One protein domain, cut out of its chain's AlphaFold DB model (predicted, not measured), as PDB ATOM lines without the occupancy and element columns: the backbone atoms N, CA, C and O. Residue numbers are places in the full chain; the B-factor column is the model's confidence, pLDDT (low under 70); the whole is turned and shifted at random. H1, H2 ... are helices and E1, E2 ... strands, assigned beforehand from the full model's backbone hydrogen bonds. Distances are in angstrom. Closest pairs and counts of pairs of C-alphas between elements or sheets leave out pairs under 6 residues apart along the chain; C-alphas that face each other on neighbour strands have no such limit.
ATOM      1  N   ASP A  10     121.716 133.815 113.492       68.88
ATOM      2  CA  ASP A  10     121.102 132.481 113.533       68.88
ATOM      3  C   ASP A  10     121.432 131.623 112.303       68.88
ATOM      4  O   ASP A  10     121.402 130.396 112.357       68.88
ATOM      5  N   ASP A  11     121.811 132.276 111.205       64.56
ATOM      6  CA  ASP A  11     122.205 131.642 109.948       64.56
ATOM      7  C   ASP A  11     123.709 131.312 109.889       64.56
ATOM      8  O   ASP A  11     124.215 130.771 108.897       64.56
ATOM      9  N   ARG A  12     124.464 131.682 110.930       64.88
ATOM     10  CA  ARG A  12     125.913 131.472 110.995       64.88
ATOM     11  C   ARG A  12     126.222 130.125 111.625       64.88
ATOM     12  O   ARG A  12     125.548 129.668 112.538       64.88
ATOM     13  N   ASP A  13     127.316 129.529 111.170       67.50
ATOM     14  CA  ASP A  13     127.890 128.345 111.799       67.50
ATOM     15  C   ASP A  13     128.957 128.784 112.826       67.50
ATOM     16  O   ASP A  13     130.068 129.154 112.414       67.50
ATOM     17  N   PRO A  14     128.653 128.783 114.141       64.38
ATOM     18  CA  PRO A  14     129.579 129.235 115.185       64.38
ATOM     19  C   PRO A  14     130.812 128.329 115.324       64.38
ATOM     20  O   PRO A  14     131.846 128.746 115.858       64.38
ATOM     21  N   ASP A  15     130.744 127.104 114.802       64.25
ATOM     22  CA  ASP A  15     131.845 126.151 114.857       64.25
ATOM     23  C   ASP A  15     132.859 126.374 113.739       64.25
ATOM     24  O   ASP A  15     133.995 125.915 113.845       64.25
ATOM     25  N   ASN A  16     132.490 127.101 112.683       61.25
ATOM     26  CA  ASN A  16     133.324 127.257 111.492       61.25
ATOM     27  C   ASN A  16     133.583 128.717 111.088       61.25
ATOM     28  O   ASN A  16     134.502 128.973 110.299       61.25
ATOM     29  N   GLN A  17     132.824 129.678 111.620       60.12
ATOM     30  CA  GLN A  17     132.908 131.091 111.248       60.12
ATOM     31  C   GLN A  17     133.146 131.982 112.470       60.12
ATOM     32  O   GLN A  17     132.461 131.876 113.481       60.12
ATOM     33  N   ALA A  18     134.094 132.911 112.352       57.28
ATOM     34  CA  ALA A  18     134.300 133.985 113.315       57.28
ATOM     35  C   ALA A  18     133.976 135.328 112.653       57.28
ATOM     36  O   ALA A  18     134.468 135.613 111.558       57.28
ATOM     37  N   VAL A  19     133.159 136.157 113.307       56.00
ATOM     38  CA  VAL A  19     132.766 137.482 112.809       56.00
ATOM     39  C   VAL A  19     133.285 138.553 113.760       56.00
ATOM     40  O   VAL A  19     133.016 138.507 114.955       56.00
ATOM     41  N   PHE A  20     134.007 139.529 113.220       53.88
ATOM     42  CA  PHE A  20     134.531 140.667 113.968       53.88
ATOM     43  C   PHE A  20     133.967 141.956 113.400       53.88
ATOM     44  O   PHE A  20     134.098 142.199 112.204       53.88
ATOM     45  N   GLU A  21     133.398 142.805 114.246       44.97
ATOM     46  CA  GLU A  21     133.037 144.161 113.848       44.97
ATOM     47  C   GLU A  21     134.159 145.136 114.224       44.97
ATOM     48  O   GLU A  21     134.653 145.153 115.354       44.97
ATOM     49  N   LYS A  22     134.587 145.965 113.270       44.91
ATOM     50  CA  LYS A  22     135.513 147.072 113.518       44.91
ATOM     51  C   LYS A  22     135.110 148.278 112.684       44.91
ATOM     52  O   LYS A  22     135.137 148.221 111.459       44.91
ATOM     53  N   ASN A  23     134.808 149.392 113.351       47.09
ATOM     54  CA  ASN A  23     134.433 150.664 112.721       47.09
ATOM     55  C   ASN A  23     133.231 150.540 111.757       47.09
ATOM     56  O   ASN A  23     133.253 151.144 110.686       47.09
ATOM     57  N   GLY A  24     132.222 149.729 112.100       42.12
ATOM     58  CA  GLY A  24     131.047 149.489 111.250       42.12
ATOM     59  C   GLY A  24     131.283 148.543 110.065       42.12
ATOM     60  O   GLY A  24     130.427 148.436 109.191       42.12
ATOM     61  N   TYR A  25     132.432 147.862 110.011       40.19
ATOM     62  CA  TYR A  25     132.724 146.817 109.029       40.19
ATOM     63  C   TYR A  25     132.784 145.450 109.705       40.19
ATOM     64  O   TYR A  25     133.449 145.301 110.731       40.19
ATOM     65  N   TYR A  26     132.162 144.446 109.085       46.62
ATOM     66  CA  TYR A  26     132.221 143.053 109.522       46.62
ATOM     67  C   TYR A  26     133.310 142.293 108.759       46.62
ATOM     68  O   TYR A  26     133.327 142.260 107.529       46.62
ATOM     69  N   ILE A  27     134.219 141.666 109.497       52.81
ATOM     70  CA  ILE A  27     135.242 140.759 108.989       52.81
ATOM     71  C   ILE A  27     134.803 139.351 109.360       52.81
ATOM     72  O   ILE A  27     134.782 139.003 110.538       52.81
ATOM     73  N   VAL A  28     134.470 138.540 108.358       49.97
ATOM     74  CA  VAL A  28     134.206 137.111 108.548       49.97
ATOM     75  C   VAL A  28     135.472 136.353 108.198       49.97
ATOM     76  O   VAL A  28     135.945 136.411 107.064       49.97
ATOM     77  N   SER A  29     136.036 135.667 109.183       58.19
ATOM     78  CA  SER A  29     137.183 134.789 108.999       58.19
ATOM     79  C   SER A  29     136.766 133.350 109.238       58.19
ATOM     80  O   SER A  29     135.948 133.055 110.111       58.19
ATOM     81  N   GLY A  30     137.386 132.439 108.493       60.59
ATOM     82  CA  GLY A  30     137.357 131.030 108.848       60.59
ATOM     83  C   GLY A  30     137.940 130.826 110.227       60.59
ATOM     84  O   GLY A  30     139.043 131.311 110.498       60.59
ATOM     85  N   LYS A  31     137.226 130.088 111.071       65.12
ATOM     86  CA  LYS A  31     137.807 129.553 112.295       65.12
ATOM     87  C   LYS A  31     138.873 128.528 111.907       65.12
ATOM     88  O   LYS A  31     138.668 127.725 110.994       65.12
ATOM     89  N   ILE A  32     140.029 128.580 112.563       63.66
ATOM     90  CA  ILE A  32     141.022 127.510 112.452       63.66
ATOM     91  C   ILE A  32     140.638 126.471 113.492       63.66
ATOM     92  O   ILE A  32     140.873 126.663 114.683       63.66
ATOM     93  N   VAL A  33     140.039 125.380 113.033       65.69
ATOM     94  CA  VAL A  33     139.698 124.253 113.894       65.69
ATOM     95  C   VAL A  33     140.737 123.159 113.660       65.69
ATOM     96  O   VAL A  33     140.942 122.744 112.516       65.69
ATOM     97  N   PRO A  34     141.448 122.682 114.693       67.62
ATOM     98  CA  PRO A  34     142.298 121.513 114.534       67.62
ATOM     99  C   PRO A  34     141.431 120.275 114.258       67.62
ATOM    100  O   PRO A  34     140.598 119.901 115.076       67.62
ATOM    101  N   GLU A  35     141.655 119.614 113.127       77.44
ATOM    102  CA  GLU A  35     140.948 118.398 112.711       77.44
ATOM    103  C   GLU A  35     141.955 117.253 112.532       77.44
ATOM    104  O   GLU A  35     143.092 117.458 112.094       77.44
ATOM    105  N   TYR A  36     141.564 116.026 112.872       77.69
ATOM    106  CA  TYR A  36     142.401 114.851 112.635       77.69
ATOM    107  C   TYR A  36     142.128 114.283 111.243       77.69
ATOM    108  O   TYR A  36     141.047 113.768 110.969       77.69
ATOM    109  N   TYR A  37     143.139 114.301 110.375       68.88
ATOM    110  CA  TYR A  37     143.088 113.659 109.065       68.88
ATOM    111  C   TYR A  37     144.091 112.508 109.018       68.88
ATOM    112  O   TYR A  37     145.301 112.724 109.111       68.88
ATOM    113  N   ARG A  38     143.591 111.272 108.876       84.25
ATOM    114  CA  ARG A  38     144.406 110.039 108.887       84.25
ATOM    115  C   ARG A  38     145.340 109.946 110.109       84.25
ATOM    116  O   ARG A  38     146.511 109.607 109.980       84.25
ATOM    117  N   GLY A  39     144.833 110.309 111.288       82.94
ATOM    118  CA  GLY A  39     145.593 110.278 112.544       82.94
ATOM    119  C   GLY A  39     146.616 111.408 112.718       82.94
ATOM    120  O   GLY A  39     147.253 111.488 113.761       82.94
ATOM    121  N   THR A  40     146.765 112.305 111.739       68.44
ATOM    122  CA  THR A  40     147.605 113.507 111.858       68.44
ATOM    123  C   THR A  40     146.729 114.721 112.143       68.44
ATOM    124  O   THR A  40     145.749 114.949 111.430       68.44
ATOM    125  N   LYS A  41     147.084 115.519 113.153       74.69
ATOM    126  CA  LYS A  41     146.392 116.779 113.444       74.69
ATOM    127  C   LYS A  41     146.731 117.796 112.352       74.69
ATOM    128  O   LYS A  41     147.904 118.035 112.072       74.69
ATOM    129  N   ARG A  42     145.719 118.373 111.712       69.56
ATOM    130  CA  ARG A  42     145.859 119.383 110.655       69.56
ATOM    131  C   ARG A  42     144.971 120.586 110.963       69.56
ATOM    132  O   ARG A  42     143.909 120.409 111.556       69.56
ATOM    133  N   PRO A  43     145.365 121.806 110.573       62.22
ATOM    134  CA  PRO A  43     144.470 122.941 110.686       62.22
ATOM    135  C   PRO A  43     143.424 122.833 109.572       62.22
ATOM    136  O   PRO A  43     143.765 122.864 108.388       62.22
ATOM    137  N   LYS A  44     142.149 122.701 109.937       66.44
ATOM    138  CA  LYS A  44     141.039 122.933 109.017       66.44
ATOM    139  C   LYS A  44     140.752 124.426 109.045       66.44
ATOM    140  O   LYS A  44     140.392 124.973 110.084       66.44
ATOM    141  N   MET A  45     140.973 125.094 107.919       57.34
ATOM    142  CA  MET A  45     140.738 126.528 107.787       57.34
ATOM    143  C   MET A  45     139.700 126.766 106.695       57.34
ATOM    144  O   MET A  45     139.957 126.503 105.519       57.34
ATOM    145  N   THR A  46     138.534 127.285 107.072       51.16
ATOM    146  CA  THR A  46     137.476 127.656 106.122       51.16
ATOM    147  C   THR A  46     137.684 129.097 105.658       51.16
ATOM    148  O   THR A  46     137.069 130.021 106.170       51.16
ATOM    149  N   VAL A  47     138.600 129.345 104.720       44.75
ATOM    150  CA  VAL A  47     138.893 130.726 104.287       44.75
ATOM    151  C   VAL A  47     137.750 131.287 103.434       44.75
ATOM    152  O   VAL A  47     137.565 130.871 102.290       44.75
ATOM    153  N   ALA A  48     137.041 132.294 103.943       40.53
ATOM    154  CA  ALA A  48     136.224 133.185 103.124       40.53
ATOM    155  C   ALA A  48     137.107 134.341 102.621       40.53
ATOM    156  O   ALA A  48     137.578 135.163 103.403       40.53
ATOM    157  N   ILE A  49     137.381 134.394 101.314       38.56
ATOM    158  CA  ILE A  49     138.151 135.484 100.697       38.56
ATOM    159  C   ILE A  49     137.159 136.484 100.100       38.56
ATOM    160  O   ILE A  49     136.466 136.168  99.133       38.56
ATOM    161  N   SER A  50     137.105 137.697 100.655       33.09
ATOM    162  CA  SER A  50     136.416 138.824 100.017       33.09
ATOM    163  C   SER A  50     137.188 139.255  98.766       33.09
ATOM    164  O   SER A  50     138.400 139.475  98.803       33.09
ATOM    165  N   THR A  51     136.494 139.355  97.635       32.00
ATOM    166  CA  THR A  51     137.052 139.436  96.274       32.00
ATOM    167  C   THR A  51     137.720 140.762  95.886       32.00
ATOM    168  O   THR A  51     137.996 140.963  94.710       32.00
ATOM    169  N   ASN A  52     138.044 141.645  96.834       34.16
ATOM    170  CA  ASN A  52     138.720 142.922  96.547       34.16
ATOM    171  C   ASN A  52     140.182 142.990  97.024       34.16
ATOM    172  O   ASN A  52     140.794 144.055  96.970       34.16
ATOM    173  N   ILE A  53     140.768 141.875  97.473       33.91
ATOM    174  CA  ILE A  53     142.193 141.807  97.827       33.91
ATOM    175  C   ILE A  53     142.952 141.102  96.699       33.91
ATOM    176  O   ILE A  53     142.892 139.879  96.559       33.91
ATOM    177  N   ASN A  67     148.089 136.049 106.736       58.44
ATOM    178  CA  ASN A  67     148.214 136.401 108.140       58.44
ATOM    179  C   ASN A  67     146.956 135.876 108.823       58.44
ATOM    180  O   ASN A  67     145.850 136.336 108.533       58.44
ATOM    181  N   THR A  68     147.121 134.883 109.685       63.22
ATOM    182  CA  THR A  68     146.014 134.355 110.475       63.22
ATOM    183  C   THR A  68     145.964 135.094 111.798       63.22
ATOM    184  O   THR A  68     147.006 135.434 112.361       63.22
ATOM    185  N   SER A  69     144.751 135.384 112.264       68.31
ATOM    186  CA  SER A  69     144.523 135.915 113.601       68.31
ATOM    187  C   SER A  69     144.027 134.776 114.476       68.31
ATOM    188  O   SER A  69     142.941 134.251 114.239       68.31
ATOM    189  N   LEU A  70     144.803 134.402 115.485       73.94
ATOM    190  CA  LEU A  70     144.345 133.517 116.542       73.94
ATOM    191  C   LEU A  70     143.695 134.351 117.641       73.94
ATOM    192  O   LEU A  70     144.307 135.308 118.119       73.94
ATOM    193  N   ILE A  71     142.478 133.979 118.037       78.38
ATOM    194  CA  ILE A  71     141.731 134.652 119.099       78.38
ATOM    195  C   ILE A  71     141.250 133.611 120.098       78.38
ATOM    196  O   ILE A  71     140.605 132.640 119.712       78.38
ATOM    197  N   GLY A  72     141.564 133.803 121.375       84.88
ATOM    198  CA  GLY A  72     141.118 132.884 122.415       84.88
ATOM    199  C   GLY A  72     141.433 133.347 123.828       84.88
ATOM    200  O   GLY A  72     142.200 134.285 124.040       84.88
ATOM    201  N   ILE A  73     140.807 132.707 124.808       85.62
ATOM    202  CA  ILE A  73     140.919 133.063 126.222       85.62
ATOM    203  C   ILE A  73     142.092 132.303 126.821       85.62
ATOM    204  O   ILE A  73     142.087 131.071 126.844       85.62
ATOM    205  N   VAL A  74     143.087 133.018 127.333       91.69
ATOM    206  CA  VAL A  74     144.252 132.388 127.955       91.69
ATOM    207  C   VAL A  74     143.839 131.670 129.237       91.69
ATOM    208  O   VAL A  74     143.220 132.276 130.101       91.69
ATOM    209  N   GLN A  75     144.202 130.397 129.378       94.62
ATOM    210  CA  GLN A  75     143.810 129.537 130.501       94.62
ATOM    211  C   GLN A  75     144.919 129.327 131.534       94.62
ATOM    212  O   GLN A  75     144.641 128.955 132.670       94.62
ATOM    213  N   ASN A  76     146.180 129.556 131.170       94.06
ATOM    214  CA  ASN A  76     147.319 129.372 132.062       94.06
ATOM    215  C   ASN A  76     148.294 130.550 131.991       94.06
ATOM    216  O   ASN A  76     148.244 131.375 131.082       94.06
ATOM    217  N   VAL A  77     149.192 130.637 132.972       93.31
ATOM    218  CA  VAL A  77     150.277 131.622 132.920       93.31
ATOM    219  C   VAL A  77     151.189 131.259 131.740       93.31
ATOM    220  O   VAL A  77     151.635 130.111 131.683       93.31
ATOM    221  N   PRO A  78     151.463 132.188 130.803       92.75
ATOM    222  CA  PRO A  78     152.316 131.888 129.663       92.75
ATOM    223  C   PRO A  78     153.738 131.517 130.102       92.75
ATOM    224  O   PRO A  78     154.369 132.241 130.876       92.75
ATOM    225  N   GLU A  79     154.253 130.406 129.583       93.38
ATOM    226  CA  GLU A  79     155.616 129.938 129.825       93.38
ATOM    227  C   GLU A  79     156.540 130.452 128.716       93.38
ATOM    228  O   GLU A  79     156.243 130.298 127.535       93.38
ATOM    229  N   GLU A  80     157.659 131.080 129.080       90.62
ATOM    230  CA  GLU A  80     158.637 131.605 128.121       90.62
ATOM    231  C   GLU A  80     159.850 130.673 128.048       90.62
ATOM    232  O   GLU A  80     160.612 130.561 129.010       90.62
ATOM    233  N   VAL A  81     160.065 130.059 126.886       89.19
ATOM    234  CA  VAL A  81     161.266 129.282 126.568       89.19
ATOM    235  C   VAL A  81     162.178 130.145 125.701       89.19
ATOM    236  O   VAL A  81     161.789 130.597 124.622       89.19
ATOM    237  N   LYS A  82     163.398 130.402 126.177       85.31
ATOM    238  CA  LYS A  82     164.371 131.255 125.482       85.31
ATOM    239  C   LYS A  82     165.306 130.422 124.611       85.31
ATOM    240  O   LYS A  82     165.857 129.432 125.081       85.31
ATOM    241  N   ASN A  83     165.524 130.876 123.384       80.81
ATOM    242  CA  ASN A  83     166.603 130.444 122.499       80.81
ATOM    243  C   ASN A  83     167.553 131.639 122.246       80.81
ATOM    244  O   ASN A  83     167.282 132.752 122.698       80.81
ATOM    245  N   THR A  84     168.676 131.424 121.560       77.56
ATOM    246  CA  THR A  84     169.696 132.450 121.277       77.56
ATOM    247  C   THR A  84     169.147 133.645 120.495       77.56
ATOM    248  O   THR A  84     169.526 134.776 120.781       77.56
ATOM    249  N   GLU A  85     168.231 133.413 119.552       83.94
ATOM    250  CA  GLU A  85     167.704 134.457 118.651       83.94
ATOM    251  C   GLU A  85     166.203 134.735 118.846       83.94
ATOM    252  O   GLU A  85     165.730 135.863 118.677       83.94
ATOM    253  N   ASN A  86     165.452 133.713 119.261       87.88
ATOM    254  CA  ASN A  86     163.997 133.744 119.374       87.88
ATOM    255  C   ASN A  86     163.540 133.350 120.781       87.88
ATOM    256  O   ASN A  86     164.227 132.630 121.505       87.88
ATOM    257  N   ALA A  87     162.346 133.791 121.152       87.75
ATOM    258  CA  ALA A  87     161.639 133.329 122.332       87.75
ATOM    259  C   ALA A  87     160.327 132.661 121.913       87.75
ATOM    260  O   ALA A  87     159.692 133.048 120.929       87.75
ATOM    261  N   ILE A  88     159.948 131.635 122.666       89.81
ATOM    262  CA  ILE A  88     158.704 130.899 122.476       89.81
ATOM    263  C   ILE A  88     157.858 131.123 123.718       89.81
ATOM    264  O   ILE A  88     158.280 130.796 124.825       89.81
ATOM    265  N   ILE A  89     156.661 131.671 123.537       90.94
ATOM    266  CA  ILE A  89     155.635 131.691 124.574       90.94
ATOM    267  C   ILE A  89     154.720 130.493 124.357       90.94
ATOM    268  O   ILE A  89     154.006 130.428 123.359       90.94
ATOM    269  N   LYS A  90     154.718 129.562 125.306       93.44
ATOM    270  CA  LYS A  90     153.786 128.439 125.349       93.44
ATOM    271  C   LYS A  90     152.618 128.795 126.259       93.44
ATOM    272  O   LYS A  90     152.807 129.161 127.418       93.44
ATOM    273  N   THR A  91     151.396 128.708 125.746       93.44
ATOM    274  CA  THR A  91     150.189 128.991 126.533       93.44
ATOM    275  C   THR A  91     149.016 128.127 126.085       93.44
ATOM    276  O   THR A  91     148.919 127.728 124.925       93.44
ATOM    277  N   LEU A  92     148.148 127.793 127.034       92.56
ATOM    278  CA  LEU A  92     146.886 127.113 126.815       92.56
ATOM    279  C   LEU A  92     145.825 128.168 126.534       92.56
ATOM    280  O   LEU A  92     145.606 129.073 127.340       92.56
ATOM    281  N   VAL A  93     145.165 128.037 125.396       88.62
ATOM    282  CA  VAL A  93     144.138 128.962 124.939       88.62
ATOM    283  C   VAL A  93     142.849 128.178 124.774       88.62
ATOM    284  O   VAL A  93     142.846 127.113 124.161       88.62
ATOM    285  N   ASN A  94     141.768 128.700 125.336       86.25
ATOM    286  CA  ASN A  94     140.430 128.214 125.053       86.25
ATOM    287  C   ASN A  94     139.868 128.986 123.863       86.25
ATOM    288  O   ASN A  94     140.077 130.200 123.756       86.25
ATOM    289  N   ASP A  95     139.165 128.297 122.977       78.00
ATOM    290  CA  ASP A  95     138.465 128.952 121.883       78.00
ATOM    291  C   ASP A  95     137.515 130.034 122.416       78.00
ATOM    292  O   ASP A  95     136.731 129.790 123.331       78.00
ATOM    293  N   TYR A  96     137.586 131.243 121.853       73.50
ATOM    294  CA  TYR A  96     136.757 132.357 122.319       73.50
ATOM    295  C   TYR A  96     135.269 132.120 122.046       73.50
ATOM    296  O   TYR A  96     134.433 132.504 122.860       73.50
ATOM    297  N   THR A  97     134.948 131.494 120.909       66.38
ATOM    298  CA  THR A  97     133.559 131.302 120.474       66.38
ATOM    299  C   THR A  97     132.855 130.178 121.217       66.38
ATOM    300  O   THR A  97     131.803 130.419 121.799       66.38
ATOM    301  N   THR A  98     133.414 128.966 121.224       69.38
ATOM    302  CA  THR A  98     132.732 127.805 121.813       69.38
ATOM    303  C   THR A  98     133.145 127.561 123.252       69.38
ATOM    304  O   THR A  98     132.372 126.998 124.010       69.38
ATOM    305  N   GLN A  99     134.354 127.967 123.653       72.06
ATOM    306  CA  GLN A  99     134.936 127.668 124.968       72.06
ATOM    307  C   GLN A  99     135.009 126.166 125.323       72.06
ATOM    308  O   GLN A  99     135.334 125.806 126.455       72.06
ATOM    309  N   GLU A 100     134.741 125.278 124.366       74.12
ATOM    310  CA  GLU A 100     134.737 123.824 124.560       74.12
ATOM    311  C   GLU A 100     136.103 123.192 124.278       74.12
ATOM    312  O   GLU A 100     136.379 122.064 124.687       74.12
ATOM    313  N   ASN A 101     136.977 123.916 123.574       74.00
ATOM    314  CA  ASN A 101     138.229 123.385 123.062       74.00
ATOM    315  C   ASN A 101     139.419 124.181 123.581       74.00
ATOM    316  O   ASN A 101     139.661 125.316 123.171       74.00
ATOM    317  N   ASN A 102     140.228 123.518 124.401       82.69
ATOM    318  CA  ASN A 102     141.531 124.019 124.801       82.69
ATOM    319  C   ASN A 102     142.604 123.535 123.828       82.69
ATOM    320  O   ASN A 102     142.697 122.347 123.510       82.69
ATOM    321  N   PHE A 103     143.464 124.444 123.393       83.94
ATOM    322  CA  PHE A 103     144.608 124.119 122.561       83.94
ATOM    323  C   PHE A 103     145.857 124.839 123.057       83.94
ATOM    324  O   PHE A 103     145.837 126.001 123.459       83.94
ATOM    325  N   THR A 104     146.968 124.111 123.042       89.06
ATOM    326  CA  THR A 104     148.279 124.668 123.361       89.06
ATOM    327  C   THR A 104     148.829 125.381 122.137       89.06
ATOM    328  O   THR A 104     148.911 124.791 121.057       89.06
ATOM    329  N   VAL A 105     149.216 126.637 122.324       88.06
ATOM    330  CA  VAL A 105     149.788 127.505 121.299       88.06
ATOM    331  C   VAL A 105     151.221 127.819 121.685       88.06
ATOM    332  O   VAL A 105     151.484 128.272 122.800       88.06
ATOM    333  N   ASN A 106     152.132 127.604 120.745       90.75
ATOM    334  CA  ASN A 106     153.524 128.013 120.831       90.75
ATOM    335  C   ASN A 106     153.715 129.264 119.962       90.75
ATOM    336  O   ASN A 106     153.742 129.189 118.735       90.75
ATOM    337  N   ILE A 107     153.822 130.429 120.588       89.44
ATOM    338  CA  ILE A 107     153.981 131.707 119.899       89.44
ATOM    339  C   ILE A 107     155.469 132.017 119.790       89.44
ATOM    340  O   ILE A 107     156.131 132.230 120.805       89.44
ATOM    341  N   ILE A 108     155.989 132.044 118.570       89.38
ATOM    342  CA  ILE A 108     157.394 132.327 118.289       89.38
ATOM    343  C   ILE A 108     157.531 133.821 117.996       89.38
ATOM    344  O   ILE A 108     156.752 134.380 117.228       89.38
ATOM    345  N   TYR A 109     158.515 134.473 118.612       88.88
ATOM    346  CA  TYR A 109     158.883 135.843 118.274       88.88
ATOM    347  C   TYR A 109     160.378 136.094 118.451       88.88
ATOM    348  O   TYR A 109     161.043 135.493 119.296       88.88
ATOM    349  N   ALA A 110     160.908 137.043 117.683       86.44
ATOM    350  CA  ALA A 110     162.308 137.423 117.785       86.44
ATOM    351  C   ALA A 110     162.597 138.206 119.077       86.44
ATOM    352  O   ALA A 110     161.862 139.135 119.430       86.44
ATOM    353  N   TYR A 111     163.695 137.880 119.766       81.81
ATOM    354  CA  TYR A 111     163.998 138.418 121.101       81.81
ATOM    355  C   TYR A 111     164.180 139.946 121.127       81.81
ATOM    356  O   TYR A 111     163.858 140.605 122.118       81.81
ATOM    357  N   PHE A 112     164.642 140.531 120.019       81.44
ATOM    358  CA  PHE A 112     164.781 141.984 119.875       81.44
ATOM    359  C   PHE A 112     163.431 142.723 119.853       81.44
ATOM    360  O   PHE A 112     163.386 143.942 120.028       81.44
ATOM    361  N   ASN A 113     162.310 142.014 119.683       80.56
ATOM    362  CA  ASN A 113     160.977 142.598 119.736       80.56
ATOM    363  C   ASN A 113     160.517 142.747 121.196       80.56
ATOM    364  O   ASN A 113     159.773 141.933 121.749       80.56
ATOM    365  N   THR A 114     160.958 143.834 121.828       77.12
ATOM    366  CA  THR A 114     160.682 144.147 123.241       77.12
ATOM    367  C   THR A 114     159.194 144.254 123.573       77.12
ATOM    368  O   THR A 114     158.819 144.061 124.729       77.12
ATOM    369  N   ARG A 115     158.329 144.487 122.574       75.81
ATOM    370  CA  ARG A 115     156.869 144.563 122.744       75.81
ATOM    371  C   ARG A 115     156.284 143.281 123.334       75.81
ATOM    372  O   ARG A 115     155.308 143.343 124.073       75.81
ATOM    373  N   PHE A 116     156.901 142.135 123.059       80.44
ATOM    374  CA  PHE A 116     156.413 140.833 123.521       80.44
ATOM    375  C   PHE A 116     157.038 140.391 124.843       80.44
ATOM    376  O   PHE A 116     156.471 139.563 125.548       80.44
ATOM    377  N   LYS A 117     158.142 141.018 125.262       78.81
ATOM    378  CA  LYS A 117     158.821 140.711 126.530       78.81
ATOM    379  C   LYS A 117     157.915 140.894 127.751       78.81
ATOM    380  O   LYS A 117     158.052 140.187 128.747       78.81
ATOM    381  N   HIS A 118     156.992 141.851 127.678       82.94
ATOM    382  CA  HIS A 118     156.056 142.150 128.760       82.94
ATOM    383  C   HIS A 118     154.750 141.358 128.671       82.94
ATOM    384  O   HIS A 118     153.989 141.364 129.634       82.94
ATOM    385  N   PHE A 119     154.500 140.653 127.563       84.25
ATOM    386  CA  PHE A 119     153.240 139.957 127.309       84.25
ATOM    387  C   PHE A 119     152.857 139.009 128.451       84.25
ATOM    388  O   PHE A 119     151.751 139.096 128.978       84.25
ATOM    389  N   LYS A 120     153.799 138.183 128.922       85.75
ATOM    390  CA  LYS A 120     153.549 137.229 130.015       85.75
ATOM    391  C   LYS A 120     153.084 137.880 131.324       85.75
ATOM    392  O   LYS A 120     152.396 137.241 132.105       85.75
ATOM    393  N   ASN A 121     153.449 139.144 131.554       88.12
ATOM    394  CA  ASN A 121     153.065 139.891 132.755       88.12
ATOM    395  C   ASN A 121     151.707 140.594 132.594       88.12
ATOM    396  O   ASN A 121     151.110 141.000 133.587       88.12
ATOM    397  N   LEU A 122     151.254 140.801 131.354       86.88
ATOM    398  CA  LEU A 122     149.983 141.460 131.039       86.88
ATOM    399  C   LEU A 122     148.818 140.470 131.011       86.88
ATOM    400  O   LEU A 122     147.676 140.852 131.256       86.88
ATOM    401  N   VAL A 123     149.111 139.206 130.716       90.12
ATOM    402  CA  VAL A 123     148.114 138.148 130.618       90.12
ATOM    403  C   VAL A 123     147.708 137.652 132.001       90.12
ATOM    404  O   VAL A 123     148.527 137.206 132.800       90.12
ATOM    405  N   ARG A 124     146.402 137.678 132.241       92.81
ATOM    406  CA  ARG A 124     145.724 137.051 133.372       92.81
ATOM    407  C   ARG A 124     144.944 135.826 132.893       92.81
ATOM    408  O   ARG A 124     144.043 135.991 132.065       92.81
ATOM    409  N   PRO A 125     145.271 134.621 133.384       94.00
ATOM    410  CA  PRO A 125     144.527 133.406 133.061       94.00
ATOM    411  C   PRO A 125     143.033 133.544 133.384       94.00
ATOM    412  O   PRO A 125     142.675 134.145 134.391       94.00
ATOM    413  N   GLY A 126     142.167 133.023 132.518       90.69
ATOM    414  CA  GLY A 126     140.706 133.113 132.605       90.69
ATOM    415  C   GLY A 126     140.126 134.487 132.257       90.69
ATOM    416  O   GLY A 126     138.960 134.587 131.897       90.69
ATOM    417  N   GLU A 127     140.937 135.543 132.309       90.62
ATOM    418  CA  GLU A 127     140.478 136.926 132.163       90.62
ATOM    419  C   GLU A 127     141.041 137.624 130.926       90.62
ATOM    420  O   GLU A 127     140.679 138.764 130.666       90.62
ATOM    421  N   SER A 128     141.962 137.013 130.183       89.38
ATOM    422  CA  SER A 128     142.640 137.679 129.066       89.38
ATOM    423  C   SER A 128     142.297 137.047 127.733       89.38
ATOM    424  O   SER A 128     142.552 135.867 127.505       89.38
ATOM    425  N   LEU A 129     141.780 137.875 126.831       85.50
ATOM    426  CA  LEU A 129     141.606 137.561 125.426       85.50
ATOM    427  C   LEU A 129     142.923 137.813 124.695       85.50
ATOM    428  O   LEU A 129     143.420 138.941 124.665       85.50
ATOM    429  N   LEU A 130     143.488 136.757 124.128       85.44
ATOM    430  CA  LEU A 130     144.706 136.765 123.339       85.44
ATOM    431  C   LEU A 130     144.372 136.947 121.862       85.44
ATOM    432  O   LEU A 130     143.532 136.231 121.332       85.44
ATOM    433  N   PHE A 131     145.077 137.868 121.212       83.94
ATOM    434  CA  PHE A 131     145.065 138.100 119.774       83.94
ATOM    435  C   PHE A 131     146.488 137.930 119.238       83.94
ATOM    436  O   PHE A 131     147.373 138.721 119.574       83.94
ATOM    437  N   VAL A 132     146.715 136.919 118.400       81.88
ATOM    438  CA  VAL A 132     148.011 136.688 117.741       81.88
ATOM    439  C   VAL A 132     147.832 136.824 116.241       81.88
ATOM    440  O   VAL A 132     147.065 136.068 115.655       81.88
ATOM    441  N   ILE A 133     148.553 137.747 115.611       82.19
ATOM    442  CA  ILE A 133     148.618 137.852 114.152       82.19
ATOM    443  C   ILE A 133     149.943 137.257 113.700       82.19
ATOM    444  O   ILE A 133     151.012 137.763 114.054       82.19
ATOM    445  N   GLY A 134     149.876 136.204 112.895       83.75
ATOM    446  CA  GLY A 134     151.072 135.500 112.458       83.75
ATOM    447  C   GLY A 134     150.820 134.427 111.414       83.75
ATOM    448  O   GLY A 134     149.692 134.225 110.945       83.75
ATOM    449  N   GLN A 135     151.902 133.745 111.057       81.06
ATOM    450  CA  GLN A 135     151.865 132.576 110.192       81.06
ATOM    451  C   GLN A 135     151.748 131.318 111.064       81.06
ATOM    452  O   GLN A 135     152.636 131.072 111.881       81.06
ATOM    453  N   PRO A 136     150.663 130.535 110.942       80.44
ATOM    454  CA  PRO A 136     150.483 129.337 111.740       80.44
ATOM    455  C   PRO A 136     151.201 128.150 111.092       80.44
ATOM    456  O   PRO A 136     151.214 128.003 109.868       80.44
ATOM    457  N   GLU A 137     151.729 127.256 111.914       78.94
ATOM    458  CA  GLU A 137     152.354 126.005 111.498       78.94
ATOM    459  C   GLU A 137     151.990 124.888 112.484       78.94
ATOM    460  O   GLU A 137     151.785 125.136 113.671       78.94
ATOM    461  N   ILE A 138     151.873 123.644 112.012       74.75
ATOM    462  CA  ILE A 138     151.715 122.481 112.895       74.75
ATOM    463  C   ILE A 138     152.956 121.611 112.774       74.75
ATOM    464  O   ILE A 138     153.201 121.027 111.720       74.75
ATOM    465  N   ILE A 139     153.696 121.481 113.873       77.56
ATOM    466  CA  ILE A 139     154.904 120.661 113.957       77.56
ATOM    467  C   ILE A 139     154.663 119.629 115.053       77.56
ATOM    468  O   ILE A 139     154.325 119.983 116.178       77.56
ATOM    469  N   GLN A 140     154.779 118.340 114.721       83.62
ATOM    470  CA  GLN A 140     154.598 117.238 115.681       83.62
ATOM    471  C   GLN A 140     153.284 117.320 116.494       83.62
ATOM    472  O   GLN A 140     153.265 117.069 117.693       83.62
ATOM    473  N   ASN A 141     152.166 117.658 115.838       75.44
ATOM    474  CA  ASN A 141     150.839 117.871 116.449       75.44
ATOM    475  C   ASN A 141     150.729 119.054 117.438       75.44
ATOM    476  O   ASN A 141     149.654 119.263 118.015       75.44
ATOM    477  N   GLU A 142     151.772 119.865 117.600       77.94
ATOM    478  CA  GLU A 142     151.709 121.130 118.328       77.94
ATOM    479  C   GLU A 142     151.454 122.302 117.366       77.94
ATOM    480  O   GLU A 142     151.891 122.287 116.215       77.94
ATOM    481  N   PHE A 143     150.704 123.306 117.829       81.31
ATOM    482  CA  PHE A 143     150.344 124.479 117.031       81.31
ATOM    483  C   PHE A 143     151.330 125.613 117.308       81.31
ATOM    484  O   PHE A 143     151.429 126.092 118.439       81.31
ATOM    485  N   TYR A 144     152.049 126.035 116.277       84.38
ATOM    486  CA  TYR A 144     153.006 127.131 116.309       84.38
ATOM    487  C   TYR A 144     152.452 128.334 115.559       84.38
ATOM    488  O   TYR A 144     151.742 128.185 114.566       84.38
ATOM    489  N   VAL A 145     152.781 129.531 116.026       85.56
ATOM    490  CA  VAL A 145     152.481 130.778 115.321       85.56
ATOM    491  C   VAL A 145     153.734 131.633 115.312       85.56
ATOM    492  O   VAL A 145     154.172 132.081 116.372       85.56
ATOM    493  N   ASP A 146     154.291 131.874 114.129       86.50
ATOM    494  CA  ASP A 146     155.323 132.893 113.943       86.50
ATOM    495  C   ASP A 146     154.658 134.271 113.993       86.50
ATOM    496  O   ASP A 146     153.931 134.680 113.076       86.50
ATOM    497  N   ALA A 147     154.799 134.939 115.136       85.25
ATOM    498  CA  ALA A 147     154.013 136.110 115.467       85.25
ATOM    499  C   ALA A 147     154.627 137.388 114.907       85.25
ATOM    500  O   ALA A 147     155.696 137.852 115.309       85.25
ATOM    501  N   LYS A 148     153.841 138.054 114.063       86.25
ATOM    502  CA  LYS A 148     154.084 139.433 113.649       86.25
ATOM    503  C   LYS A 148     153.534 140.426 114.674       86.25
ATOM    504  O   LYS A 148     154.148 141.470 114.912       86.25
ATOM    505  N   GLU A 149     152.387 140.109 115.282       82.19
ATOM    506  CA  GLU A 149     151.736 140.954 116.283       82.19
ATOM    507  C   GLU A 149     151.107 140.160 117.443       82.19
ATOM    508  O   GLU A 149     150.374 139.194 117.260       82.19
ATOM    509  N   ILE A 150     151.471 140.626 118.634       83.38
ATOM    510  CA  ILE A 150     151.092 140.312 120.017       83.38
ATOM    511  C   ILE A 150     150.051 141.233 120.648       83.38
ATOM    512  O   ILE A 150     150.429 142.374 120.918       83.38
ATOM    513  N   SER A 151     148.816 140.832 120.940       84.62
ATOM    514  CA  SER A 151     147.942 141.666 121.778       84.62
ATOM    515  C   SER A 151     147.125 140.857 122.779       84.62
ATOM    516  O   SER A 151     146.754 139.712 122.528       84.62
ATOM    517  N   SER A 152     146.851 141.459 123.933       83.12
ATOM    518  CA  SER A 152     145.972 140.905 124.962       83.12
ATOM    519  C   SER A 152     145.041 141.986 125.498       83.12
ATOM    520  O   SER A 152     145.479 143.112 125.745       83.12
ATOM    521  N   LYS A 153     143.774 141.645 125.728       82.69
ATOM    522  CA  LYS A 153     142.796 142.517 126.394       82.69
ATOM    523  C   LYS A 153     142.119 141.777 127.539       82.69
ATOM    524  O   LYS A 153     141.877 140.582 127.424       82.69
ATOM    525  N   LEU A 154     141.783 142.486 128.614       83.50
ATOM    526  CA  LEU A 154     140.979 141.913 129.693       83.50
ATOM    527  C   LEU A 154     139.528 141.716 129.228       83.50
ATOM    528  O   LEU A 154     138.931 142.609 128.627       83.50
ATOM    529  N   LEU A 155     138.959 140.551 129.529       74.25
ATOM    530  CA  LEU A 155     137.621 140.121 129.125       74.25
ATOM    531  C   LEU A 155     136.528 141.005 129.729       74.25
ATOM    532  O   LEU A 155     135.556 141.319 129.050       74.25
ATOM    533  N   LEU A 156     136.736 141.488 130.962       69.06
ATOM    534  CA  LEU A 156     135.841 142.436 131.640       69.06
ATOM    535  C   LEU A 156     135.628 143.719 130.822       69.06
ATOM    536  O   LEU A 156     134.565 144.325 130.866       69.06
ATOM    537  N   THR A 157     136.622 144.125 130.028       59.66
ATOM    538  CA  THR A 157     136.493 145.282 129.133       59.66
ATOM    539  C   THR A 157     135.649 144.965 127.896       59.66
ATOM    540  O   THR A 157     135.114 145.878 127.284       59.66
ATOM    541  N   HIS A 158     135.527 143.691 127.513       53.12
ATOM    542  CA  HIS A 158     134.747 143.249 126.356       53.12
ATOM    543  C   HIS A 158     133.287 142.937 126.715       53.12
ATOM    544  O   HIS A 158     132.400 143.248 125.926       53.12
ATOM    545  N   GLN A 159     133.023 142.370 127.899       55.28
ATOM    546  CA  GLN A 159     131.654 142.101 128.369       55.28
ATOM    547  C   GLN A 159     130.843 143.392 128.523       55.28
ATOM    548  O   GLN A 159     129.730 143.464 128.018       55.28
ATOM    549  N   ASN A 160     131.442 144.451 129.080       47.28
ATOM    550  CA  ASN A 160     130.776 145.753 129.194       47.28
ATOM    551  C   ASN A 160     130.395 146.354 127.827       47.28
ATOM    552  O   ASN A 160     129.366 147.008 127.718       47.28
ATOM    553  N   ILE A 161     131.191 146.112 126.778       50.94
ATOM    554  CA  ILE A 161     130.887 146.584 125.414       50.94
ATOM    555  C   ILE A 161     129.739 145.771 124.801       50.94
ATOM    556  O   ILE A 161     128.895 146.336 124.110       50.94
ATOM    557  N   LEU A 162     129.693 144.459 125.061       48.31
ATOM    558  CA  LEU A 162     128.619 143.595 124.569       48.31
ATOM    559  C   LEU A 162     127.277 143.967 125.225       48.31
ATOM    560  O   LEU A 162     126.301 144.206 124.519       48.31
ATOM    561  N   GLU A 163     127.260 144.133 126.550       50.19
ATOM    562  CA  GLU A 163     126.062 144.528 127.305       50.19
ATOM    563  C   GLU A 163     125.566 145.942 126.946       50.19
ATOM    564  O   GLU A 163     124.359 146.190 126.904       50.19
ATOM    565  N   GLU A 164     126.469 146.891 126.669       51.94
ATOM    566  CA  GLU A 164     126.089 148.226 126.179       51.94
ATOM    567  C   GLU A 164     125.536 148.188 124.749       51.94
ATOM    568  O   GLU A 164     124.631 148.959 124.425       51.94
ATOM    569  N   SER A 165     126.035 147.280 123.902       48.66
ATOM    570  CA  SER A 165     125.520 147.108 122.541       48.66
ATOM    571  C   SER A 165     124.118 146.492 122.522       48.66
ATOM    572  O   SER A 165     123.269 146.957 121.766       48.66
ATOM    573  N   GLU A 166     123.827 145.532 123.407       50.16
ATOM    574  CA  GLU A 166     122.503 144.901 123.523       50.16
ATOM    575  C   GLU A 166     121.443 145.871 124.061       50.16
ATOM    576  O   GLU A 166     120.327 145.923 123.540       50.16
ATOM    577  N   LYS A 167     121.802 146.739 125.018       51.31
ATOM    578  CA  LYS A 167     120.896 147.784 125.535       51.31
ATOM    579  C   LYS A 167     120.465 148.807 124.484       51.31
ATOM    580  O   LYS A 167     119.440 149.458 124.660       51.31
ATOM    581  N   HIS A 168     121.216 148.962 123.394       47.59
ATOM    582  CA  HIS A 168     120.855 149.867 122.303       47.59
ATOM    583  C   HIS A 168     119.877 149.259 121.281       47.59
ATOM    584  O   HIS A 168     119.321 150.013 120.479       47.59
TER     585      HIS A 168
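What this domain is: This is residues 10 to 53 and 67 to 168 of the 229 residues of an uncharacterized protein of Gigaspora rosea (UniProt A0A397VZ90). A closed barrel of five strands, E5, E7, E8, E10 and E9, makes the core, with the short helices H1 and H2 on its outside. A ribbon of two small hairpins, E1 with E2 and then E3 with E4, passes beside it, and residues 159 to 168, mostly H3, stick out as an arm. The printed part has 146 residues with three named helices and ten named strands, in the order E1 E2 E3 E4 E5 E6 E7 E8 H1 H2 E9 E10 H3; the class is mixed, helices and strands. The barrel's pairing is mixed, and both hairpin sheets are antiparallel. The whole is compact, with a radius of gyration of the C-alphas of 16.0 A and spans of 50 by 39 by 33 A.

Where its parts are: Find C-alpha 17 at (132.908, 131.091, 111.248), where E1, residues 17 to 22, begins. E2 is residues 25 to 30, E3 32 to 37 and E4 40 to 45. Past the cut come E5, residues 68 to 74, E6, 79 to 82, E7, 86 to 95, 26.1 A long, and E8, 102 to 110, 25.7 A. H1, residues 114 to 117, and H2, 119 to 122, lead to E9, 128 to 139, 25.9 A, and E10, 142 to 154, 26.0 A. H3, residues 156 to 167, runs 17.0 A to C-alpha 167 at (120.896, 147.784, 125.535).

How they stand to each other: Start at the barrel. E5 is antiparallel to E7, N 73 to O 94 at 2.8 A, and E7 to E8, N 89 to O 107 at 2.8 A. E8 and E10 are parallel, N 106 to O 143 at 2.8 A. The hairpin E9 and E10 has N 131 to O 151 at 2.8 A, and E9 closes the ring on E5, N 70 to O 132 at 2.8 A. E9 bends by 88 degrees at residue 134, E10 by 101 degrees at residue 148. E6, not in the ring, pairs with E7, N 81 to O 88 at 2.8 A; E6, E7 and E8 form a meander, each strand the antiparallel neighbour of the one before. H1 and H2 are on the barrel, outside it, at heights over the sheet of 7.3 A and 6.6 A. H3 is only just on it, with 5 pairs of C-alphas within 10 A; 6 of its 8 O i to N i+4 pairs are within hydrogen-bond range, and H1 and H2 are too short for such a pair. In the hairpin E3 and E4, N 35 and O 42 are 2.9 A apart; the closest C-alphas of E4 and E9, Arg 42 and Ile 138, are 7.0 A apart. E2 runs on into E3 at 14 degrees; in the hairpin E1 and E2, N 20 and O 27 are 2.8 A apart.

The domain as a whole: The two C-alphas farthest apart, Thr 84 and His 168, are 51.9 A apart. Residues 54 to 66 are not printed, and C-alphas 53 and 67 are 13.1 A apart across that cut. Of the links printed whole, none is long. Mean pLDDT of the printed part is 72.9; 57 residues are under 70, among them 10 to 34, 42 to 53 and 156 to 168.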